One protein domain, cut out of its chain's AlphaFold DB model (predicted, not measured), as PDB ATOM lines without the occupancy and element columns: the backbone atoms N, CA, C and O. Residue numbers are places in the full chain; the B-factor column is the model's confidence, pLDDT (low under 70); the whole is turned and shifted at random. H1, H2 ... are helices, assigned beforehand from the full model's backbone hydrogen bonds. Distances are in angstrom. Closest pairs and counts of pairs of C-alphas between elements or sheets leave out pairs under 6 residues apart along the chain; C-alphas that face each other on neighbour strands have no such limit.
ATOM      1  N   LEU A   4     -57.938  36.050   6.154       64.94
ATOM      2  CA  LEU A   4     -56.759  35.245   5.826       64.94
ATOM      3  C   LEU A   4     -56.218  35.514   4.408       64.94
ATOM      4  O   LEU A   4     -55.004  35.593   4.223       64.94
ATOM      5  N   ASP A   5     -57.107  35.687   3.424       76.81
ATOM      6  CA  ASP A   5     -56.736  35.927   2.024       76.81
ATOM      7  C   ASP A   5     -56.098  37.305   1.848       76.81
ATOM      8  O   ASP A   5     -55.151  37.477   1.082       76.81
ATOM      9  N   LEU A   6     -56.589  38.287   2.605       74.19
ATOM     10  CA  LEU A   6     -56.084  39.653   2.591       74.19
ATOM     11  C   LEU A   6     -54.679  39.732   3.187       74.19
ATOM     12  O   LEU A   6     -53.779  40.282   2.563       74.19
ATOM     13  N   ARG A   7     -54.454  39.093   4.341       78.19
ATOM     14  CA  ARG A   7     -53.117  38.971   4.939       78.19
ATOM     15  C   ARG A   7     -52.127  38.322   3.968       78.19
ATOM     16  O   ARG A   7     -51.043  38.855   3.760       78.19
ATOM     17  N   GLN A   8     -52.506  37.204   3.349       81.62
ATOM     18  CA  GLN A   8     -51.671  36.530   2.349       81.62
ATOM     19  C   GLN A   8     -51.380  37.420   1.134       81.62
ATOM     20  O   GLN A   8     -50.247  37.448   0.659       81.62
ATOM     21  N   ALA A   9     -52.372  38.165   0.643       81.25
ATOM     22  CA  ALA A   9     -52.196  39.085  -0.475       81.25
ATOM     23  C   ALA A   9     -51.212  40.219  -0.143       81.25
ATOM     24  O   ALA A   9     -50.351  40.531  -0.963       81.25
ATOM     25  N   ILE A  10     -51.289  40.788   1.066       79.75
ATOM     26  CA  ILE A  10     -50.360  41.829   1.527       79.75
ATOM     27  C   ILE A  10     -48.937  41.275   1.633       79.75
ATOM     28  O   ILE A  10     -48.029  41.861   1.051       79.75
ATOM     29  N   VAL A  11     -48.743  40.119   2.278       82.62
ATOM     30  CA  VAL A  11     -47.417  39.480   2.394       82.62
ATOM     31  C   VAL A  11     -46.807  39.229   1.016       82.62
ATOM     32  O   VAL A  11     -45.666  39.603   0.766       82.62
ATOM     33  N   ARG A  12     -47.582  38.665   0.082       83.75
ATOM     34  CA  ARG A  12     -47.105  38.393  -1.283       83.75
ATOM     35  C   ARG A  12     -46.756  39.649  -2.070       83.75
ATOM     36  O   ARG A  12     -45.873  39.592  -2.921       83.75
ATOM     37  N   ARG A  13     -47.460  40.754  -1.818       82.38
ATOM     38  CA  ARG A  13     -47.179  42.050  -2.442       82.38
ATOM     39  C   ARG A  13     -45.843  42.609  -1.964       82.38
ATOM     40  O   ARG A  13     -45.100  43.125  -2.784       82.38
ATOM     41  N   VAL A  14     -45.554  42.504  -0.666       83.62
ATOM     42  CA  VAL A  14     -44.389  43.162  -0.054       83.62
ATOM     43  C   VAL A  14     -43.129  42.299   0.010       83.62
ATOM     44  O   VAL A  14     -42.038  42.842   0.111       83.62
ATOM     45  N   GLN A  15     -43.242  40.970  -0.098       84.44
ATOM     46  CA  GLN A  15     -42.104  40.039   0.033       84.44
ATOM     47  C   GLN A  15     -40.967  40.256  -0.983       84.44
ATOM     48  O   GLN A  15     -39.847  39.827  -0.732       84.44
ATOM     49  N   ASN A  16     -41.264  40.861  -2.136       85.25
ATOM     50  CA  ASN A  16     -40.296  41.102  -3.210       85.25
ATOM     51  C   ASN A  16     -39.885  42.578  -3.312       85.25
ATOM     52  O   ASN A  16     -39.161  42.930  -4.238       85.25
ATOM     53  N   LEU A  17     -40.386  43.429  -2.414       86.31
ATOM     54  CA  LEU A  17     -40.088  44.853  -2.423       86.31
ATOM     55  C   LEU A  17     -38.745  45.119  -1.748       86.31
ATOM     56  O   LEU A  17     -38.374  44.483  -0.759       86.31
ATOM     57  N   THR A  18     -38.029  46.091  -2.287       91.56
ATOM     58  CA  THR A  18     -36.848  46.683  -1.665       91.56
ATOM     59  C   THR A  18     -37.231  47.510  -0.435       91.56
ATOM     60  O   THR A  18     -38.396  47.844  -0.221       91.56
ATOM     61  N   GLY A  19     -36.247  47.871   0.396       86.81
ATOM     62  CA  GLY A  19     -36.492  48.714   1.575       86.81
ATOM     63  C   GLY A  19     -37.107  50.080   1.238       86.81
ATOM     64  O   GLY A  19     -37.940  50.579   1.994       86.81
ATOM     65  N   GLU A  20     -36.743  50.655   0.092       90.44
ATOM     66  CA  GLU A  20     -37.303  51.917  -0.409       90.44
ATOM     67  C   GLU A  20     -38.775  51.743  -0.805       90.44
ATOM     68  O   GLU A  20     -39.640  52.428  -0.271       90.44
ATOM     69  N   GLU A  21     -39.093  50.723  -1.604       86.12
ATOM     70  CA  GLU A  21     -40.477  50.416  -1.988       86.12
ATOM     71  C   GLU A  21     -41.365  50.053  -0.784       86.12
ATOM     72  O   GLU A  21     -42.562  50.342  -0.770       86.12
ATOM     73  N   LEU A  22     -40.801  49.412   0.246       85.44
ATOM     74  CA  LEU A  22     -41.508  49.167   1.506       85.44
ATOM     75  C   LEU A  22     -41.836  50.476   2.229       85.44
ATOM     76  O   LEU A  22     -42.927  50.597   2.790       85.44
ATOM     77  N   THR A  23     -40.916  51.440   2.203       86.25
ATOM     78  CA  THR A  23     -41.118  52.772   2.788       86.25
ATOM     79  C   THR A  23     -42.241  53.499   2.055       86.25
ATOM     80  O   THR A  23     -43.199  53.912   2.704       86.25
ATOM     81  N   ASP A  24     -42.217  53.514   0.719       86.12
ATOM     82  CA  ASP A  24     -43.274  54.113  -0.108       86.12
ATOM     83  C   ASP A  24     -44.654  53.502   0.174       86.12
ATOM     84  O   ASP A  24     -45.669  54.200   0.245       86.12
ATOM     85  N   VAL A  25     -44.719  52.177   0.359       83.44
ATOM     86  CA  VAL A  25     -45.969  51.483   0.702       83.44
ATOM     87  C   VAL A  25     -46.480  51.901   2.080       83.44
ATOM     88  O   VAL A  25     -47.690  52.084   2.246       83.44
ATOM     89  N   ILE A  26     -45.593  52.037   3.070       83.94
ATOM     90  CA  ILE A  26     -45.959  52.483   4.418       83.94
ATOM     91  C   ILE A  26     -46.452  53.930   4.368       83.94
ATOM     92  O   ILE A  26     -47.554  54.198   4.843       83.94
ATOM     93  N   GLU A  27     -45.702  54.835   3.740       84.50
ATOM     94  CA  GLU A  27     -46.053  56.254   3.629       84.50
ATOM     95  C   GLU A  27     -47.364  56.464   2.866       84.50
ATOM     96  O   GLU A  27     -48.243  57.177   3.344       84.50
ATOM     97  N   GLY A  28     -47.569  55.763   1.747       79.12
ATOM     98  CA  GLY A  28     -48.828  55.808   0.996       79.12
ATOM     99  C   GLY A  28     -50.030  55.219   1.748       79.12
ATOM    100  O   GLY A  28     -51.183  55.541   1.441       79.12
ATOM    101  N   SER A  29     -49.782  54.368   2.749       77.62
ATOM    102  CA  SER A  29     -50.830  53.818   3.618       77.62
ATOM    103  C   SER A  29     -51.190  54.751   4.778       77.62
ATOM    104  O   SER A  29     -52.259  54.593   5.370       77.62
ATOM    105  N   ILE A  30     -50.333  55.721   5.114       78.62
ATOM    106  CA  ILE A  30     -50.575  56.703   6.174       78.62
ATOM    107  C   ILE A  30     -51.463  57.824   5.612       78.62
ATOM    108  O   ILE A  30     -51.136  58.459   4.616       78.62
ATOM    109  N   GLY A  31     -52.612  58.075   6.244       67.38
ATOM    110  CA  GLY A  31     -53.534  59.152   5.846       67.38
ATOM    111  C   GLY A  31     -54.476  58.823   4.680       67.38
ATOM    112  O   GLY A  31     -55.347  59.632   4.365       67.38
ATOM    113  N   SER A  32     -54.357  57.640   4.074       59.97
ATOM    114  CA  SER A  32     -55.342  57.135   3.112       59.97
ATOM    115  C   SER A  32     -56.601  56.614   3.826       59.97
ATOM    116  O   SER A  32     -56.517  56.082   4.932       59.97
ATOM    117  N   ASP A  33     -57.762  56.759   3.174       56.06
ATOM    118  CA  ASP A  33     -59.093  56.285   3.599       56.06
ATOM    119  C   ASP A  33     -59.049  54.883   4.241       56.06
ATOM    120  O   ASP A  33     -58.242  54.044   3.835       56.06
ATOM    121  N   GLU A  34     -59.962  54.569   5.171       54.47
ATOM    122  CA  GLU A  34     -59.949  53.337   5.990       54.47
ATOM    123  C   GLU A  34     -59.868  52.014   5.191       54.47
ATOM    124  O   GLU A  34     -59.561  50.948   5.724       54.47
ATOM    125  N   LYS A  35     -60.099  52.072   3.876       53.25
ATOM    126  CA  LYS A  35     -59.976  50.962   2.921       53.25
ATOM    127  C   LYS A  35     -58.542  50.671   2.457       53.25
ATOM    128  O   LYS A  35     -58.298  49.565   1.977       53.25
ATOM    129  N   ALA A  36     -57.598  51.600   2.613       55.16
ATOM    130  CA  ALA A  36     -56.162  51.360   2.420       55.16
ATOM    131  C   ALA A  36     -55.530  50.607   3.611       55.16
ATOM    132  O   ALA A  36     -54.472  49.987   3.488       55.16
ATOM    133  N   LEU A  37     -56.226  50.578   4.754       52.19
ATOM    134  CA  LEU A  37     -55.698  50.144   6.046       52.19
ATOM    135  C   LEU A  37     -55.613  48.637   6.351       52.19
ATOM    136  O   LEU A  37     -55.001  48.327   7.376       52.19
ATOM    137  N   PRO A  38     -56.082  47.650   5.550       56.75
ATOM    138  CA  PRO A  38     -55.756  46.270   5.902       56.75
ATOM    139  C   PRO A  38     -54.271  45.933   5.674       56.75
ATOM    140  O   PRO A  38     -53.826  44.870   6.098       56.75
ATOM    141  N   GLY A  39     -53.503  46.816   5.016       68.69
ATOM    142  CA  GLY A  39     -52.067  46.653   4.790       68.69
ATOM    143  C   GLY A  39     -51.219  47.026   6.004       68.69
ATOM    144  O   GLY A  39     -50.489  46.182   6.519       68.69
ATOM    145  N   LEU A  40     -51.340  48.265   6.491       82.06
ATOM    146  CA  LEU A  40     -50.438  48.805   7.516       82.06
ATOM    147  C   LEU A  40     -50.487  48.011   8.829       82.06
ATOM    148  O   LEU A  40     -49.442  47.688   9.386       82.06
ATOM    149  N   GLY A  41     -51.682  47.620   9.283       80.56
ATOM    150  CA  GLY A  41     -51.828  46.793  10.484       80.56
ATOM    151  C   GLY A  41     -51.165  45.417  10.348       80.56
ATOM    152  O   GLY A  41     -50.559  44.928  11.296       80.56
ATOM    153  N   VAL A  42     -51.212  44.809   9.156       83.25
ATOM    154  CA  VAL A  42     -50.546  43.525   8.881       83.25
ATOM    155  C   VAL A  42     -49.026  43.691   8.843       83.25
ATOM    156  O   VAL A  42     -48.320  42.855   9.405       83.25
ATOM    157  N   LEU A  43     -48.518  44.765   8.227       84.88
ATOM    158  CA  LEU A  43     -47.083  45.076   8.210       84.88
ATOM    159  C   LEU A  43     -46.554  45.313   9.629       84.88
ATOM    160  O   LEU A  43     -45.559  44.705  10.021       84.88
ATOM    161  N   PHE A  44     -47.263  46.119  10.422       86.88
ATOM    162  CA  PHE A  44     -46.907  46.373  11.813       86.88
ATOM    163  C   PHE A  44     -46.937  45.092  12.655       86.88
ATOM    164  O   PHE A  44     -45.999  44.836  13.406       86.88
ATOM    165  N   GLU A  45     -47.953  44.232  12.494       88.25
ATOM    166  CA  GLU A  45     -48.023  42.952  13.212       88.25
ATOM    167  C   GLU A  45     -46.836  42.033  12.869       88.25
ATOM    168  O   GLU A  45     -46.304  41.350  13.748       88.25
ATOM    169  N   MET A  46     -46.400  42.012  11.605       86.88
ATOM    170  CA  MET A  46     -45.232  41.236  11.182       86.88
ATOM    171  C   MET A  46     -43.935  41.768  11.782       86.88
ATOM    172  O   MET A  46     -43.139  40.965  12.271       86.88
ATOM    173  N   ILE A  47     -43.737  43.090  11.770       89.00
ATOM    174  CA  ILE A  47     -42.582  43.731  12.411       89.00
ATOM    175  C   ILE A  47     -42.595  43.381  13.898       89.00
ATOM    176  O   ILE A  47     -41.656  42.763  14.384       89.00
ATOM    177  N   TRP A  48     -43.711  43.626  14.590       91.69
ATOM    178  CA  TRP A  48     -43.865  43.338  16.014       91.69
ATOM    179  C   TRP A  48     -43.519  41.887  16.373       91.69
ATOM    180  O   TRP A  48     -42.771  41.642  17.319       91.69
ATOM    181  N   LYS A  49     -44.027  40.905  15.615       90.56
ATOM    182  CA  LYS A  49     -43.758  39.478  15.861       90.56
ATOM    183  C   LYS A  49     -42.290  39.092  15.671       90.56
ATOM    184  O   LYS A  49     -41.834  38.212  16.395       90.56
ATOM    185  N   ASN A  50     -41.574  39.741  14.754       90.25
ATOM    186  CA  ASN A  50     -40.162  39.460  14.475       90.25
ATOM    187  C   ASN A  50     -39.183  40.342  15.269       90.25
ATOM    188  O   ASN A  50     -38.006  40.011  15.338       90.25
ATOM    189  N   SER A  51     -39.648  41.435  15.876       94.12
ATOM    190  CA  SER A  51     -38.834  42.303  16.728       94.12
ATOM    191  C   SER A  51     -38.464  41.642  18.054       94.12
ATOM    192  O   SER A  51     -39.281  40.945  18.667       94.12
ATOM    193  N   GLU A  52     -37.258  41.933  18.533       95.38
ATOM    194  CA  GLU A  52     -36.825  41.597  19.888       95.38
ATOM    195  C   GLU A  52     -37.508  42.498  20.932       95.38
ATOM    196  O   GLU A  52     -38.177  43.484  20.612       95.38
ATOM    197  N   GLU A  53     -37.365  42.153  22.213       93.56
ATOM    198  CA  GLU A  53     -38.001  42.888  23.312       93.56
ATOM    199  C   GLU A  53     -37.570  44.363  23.367       93.56
ATOM    200  O   GLU A  53     -38.403  45.245  23.567       93.56
ATOM    201  N   SER A  54     -36.289  44.643  23.120       94.81
ATOM    202  CA  SER A  54     -35.730  45.998  23.059       94.81
ATOM    203  C   SER A  54     -36.412  46.863  21.993       94.81
ATOM    204  O   SER A  54     -36.817  47.992  22.277       94.81
ATOM    205  N   ASP A  55     -36.592  46.325  20.789       94.25
ATOM    206  CA  ASP A  55     -37.242  47.016  19.676       94.25
ATOM    207  C   ASP A  55     -38.729  47.240  19.944       94.25
ATOM    208  O   ASP A  55     -39.253  48.328  19.694       94.25
ATOM    209  N   ARG A  56     -39.417  46.243  20.514       94.31
ATOM    210  CA  ARG A  56     -40.817  46.385  20.938       94.31
ATOM    211  C   ARG A  56     -40.976  47.483  21.980       94.31
ATOM    212  O   ARG A  56     -41.845  48.338  21.823       94.31
ATOM    213  N   ASN A  57     -40.112  47.499  22.992       95.12
ATOM    214  CA  ASN A  57     -40.114  48.532  24.024       95.12
ATOM    215  C   ASN A  57     -39.862  49.917  23.421       95.12
ATOM    216  O   ASN A  57     -40.554  50.868  23.773       95.12
ATOM    217  N   ARG A  58     -38.942  50.032  22.455       95.31
ATOM    218  CA  ARG A  58     -38.689  51.288  21.737       95.31
ATOM    219  C   ARG A  58     -39.907  51.761  20.942       95.31
ATOM    220  O   ARG A  58     -40.232  52.942  20.996       95.31
ATOM    221  N   MET A  59     -40.585  50.860  20.228       93.31
ATOM    222  CA  MET A  59     -41.812  51.181  19.487       93.31
ATOM    223  C   MET A  59     -42.937  51.639  20.421       93.31
ATOM    224  O   MET A  59     -43.594  52.639  20.143       93.31
ATOM    225  N   VAL A  60     -43.140  50.934  21.539       94.38
ATOM    226  CA  VAL A  60     -44.138  51.307  22.552       94.38
ATOM    227  C   VAL A  60     -43.803  52.655  23.166       94.38
ATOM    228  O   VAL A  60     -44.701  53.477  23.304       94.38
ATOM    229  N   GLN A  61     -42.535  52.905  23.494       94.75
ATOM    230  CA  GLN A  61     -42.148  54.172  24.097       94.75
ATOM    231  C   GLN A  61     -42.341  55.343  23.136       94.75
ATOM    232  O   GLN A  61     -42.932  56.345  23.520       94.75
ATOM    233  N   ALA A  62     -41.946  55.191  21.870       92.94
ATOM    234  CA  ALA A  62     -42.197  56.209  20.855       92.94
ATOM    235  C   ALA A  62     -43.698  56.513  20.710       92.94
ATOM    236  O   ALA A  62     -44.093  57.673  20.619       92.94
ATOM    237  N   LEU A  63     -44.548  55.478  20.732       90.00
ATOM    238  CA  LEU A  63     -46.000  55.656  20.710       90.00
ATOM    239  C   LEU A  63     -46.514  56.339  21.987       90.00
ATOM    240  O   LEU A  63     -47.371  57.216  21.912       90.00
ATOM    241  N   TYR A  64     -45.998  55.947  23.151       92.19
ATOM    242  CA  TYR A  64     -46.363  56.527  24.439       92.19
ATOM    243  C   TYR A  64     -46.066  58.026  24.476       92.19
ATOM    244  O   TYR A  64     -46.952  58.788  24.857       92.19
ATOM    245  N   ASP A  65     -44.882  58.439  24.023       94.00
ATOM    246  CA  ASP A  65     -44.449  59.839  23.997       94.00
ATOM    247  C   ASP A  65     -45.317  60.690  23.050       94.00
ATOM    248  O   ASP A  65     -45.633  61.838  23.356       94.00
ATOM    249  N   VAL A  66     -45.764  60.125  21.920       90.69
ATOM    250  CA  VAL A  66     -46.691  60.801  20.990       90.69
ATOM    251  C   VAL A  66     -48.083  60.984  21.601       90.69
ATOM    252  O   VAL A  66     -48.730  62.002  21.361       90.69
ATOM    253  N   LEU A  67     -48.567  60.001  22.369       89.62
ATOM    254  CA  LEU A  67     -49.890  60.044  23.007       89.62
ATOM    255  C   LEU A  67     -49.901  60.856  24.305       89.62
ATOM    256  O   LEU A  67     -50.942  61.390  24.688       89.62
ATOM    257  N   HIS A  68     -48.750  60.955  24.962       90.75
ATOM    258  CA  HIS A  68     -48.530  61.744  26.167       90.75
ATOM    259  C   HIS A  68     -47.461  62.792  25.874       90.75
ATOM    260  O   HIS A  68     -46.394  62.761  26.498       90.75
TER     261      HIS A  68
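AT A GLANCE: This is residues 4 to 68 of the 79 residues of the protein "Small, acid-soluble spore protein I" of Paenibacillus sp. BC26 (UniProt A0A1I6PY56). What shape does the chain make here? Helices H2, H3 and H4 follow one another as a loose zigzag, a wide N made of two Vs, and H1 lies crosswise beside the first part of H3. H3 is the slanting stroke between H2 and H4, and the far end of H4, residues 60 to 67, sticks out as an arm together with His 68. What is it made of, and how dense is it? The printed part has 65 residues with four named helices, in the order H1, H2, H3, H4, and no named strand; its class is all helix. It is only just loose, close to compact, with a radius of gyration of the C-alphas of 13.0 A and spans of 33 by 27 by 26 A.

HOW THE PARTS SIT: How do the first two helices stand to each other? H1, residues 4 to 14, and H2, residues 19 to 29, are close but not clearly touching; their closest C-alphas, those of Val 14 and Leu 22, are 6.8 A apart. They run opposite ways at a steep tilt of 48 degrees. Where does the third helix stand? H3, residues 40 to 50, is close to H1 but not clearly touching it, about perpendicular at 81 degrees, with the closest C-alphas, those of Arg 7 and Val 42, 6.5 A apart. H3 is also close to H2 but not clearly touching it: the closest C-alphas, those of Ser 29 and Leu 40, are 6.4 A apart, and the two run opposite ways at a steep tilt of 45 degrees. And the last helix? H4, residues 53 to 67, is close to H3 but not clearly touching it, with the closest C-alphas, those of Trp 48 and Arg 56, 6.5 A apart. The two run opposite ways at 37 degrees, a tilt only just steep, while H4 is apart from H1 and from H2. Are the helix backbones complete? In H1, H2, H3 and H4 every O i to N i+4 pair is within hydrogen-bond range.

IN THESE COORDINATES: Where does the first helix begin? H1 begins at C-alpha 4, at (-56.759, 35.245, 5.826), and H2 begins at C-alpha 19, at (-36.492, 48.714, 1.575). How long are the helices? From first to last C-alpha H1 measures 15.8 A, H2 15.4 A, H3 15.5 A and H4, the longest by residues, 20.9 A. Where does the last one end? H4 ends at C-alpha 67, at (-49.890, 60.044, 23.007).

THE WHOLE: How far does it reach? The two C-alphas farthest apart, those of Asn 16 and His 68, are 36.8 A apart. How are the links? H1 to H2 and H3 to H4 are tight links, and H2 to H3 is a short one of 10 residues; the printed part has no cut. Where is the model least sure? The mean pLDDT of the printed part is 82.8, and residue 4 and residues 31 to 39 are under 70.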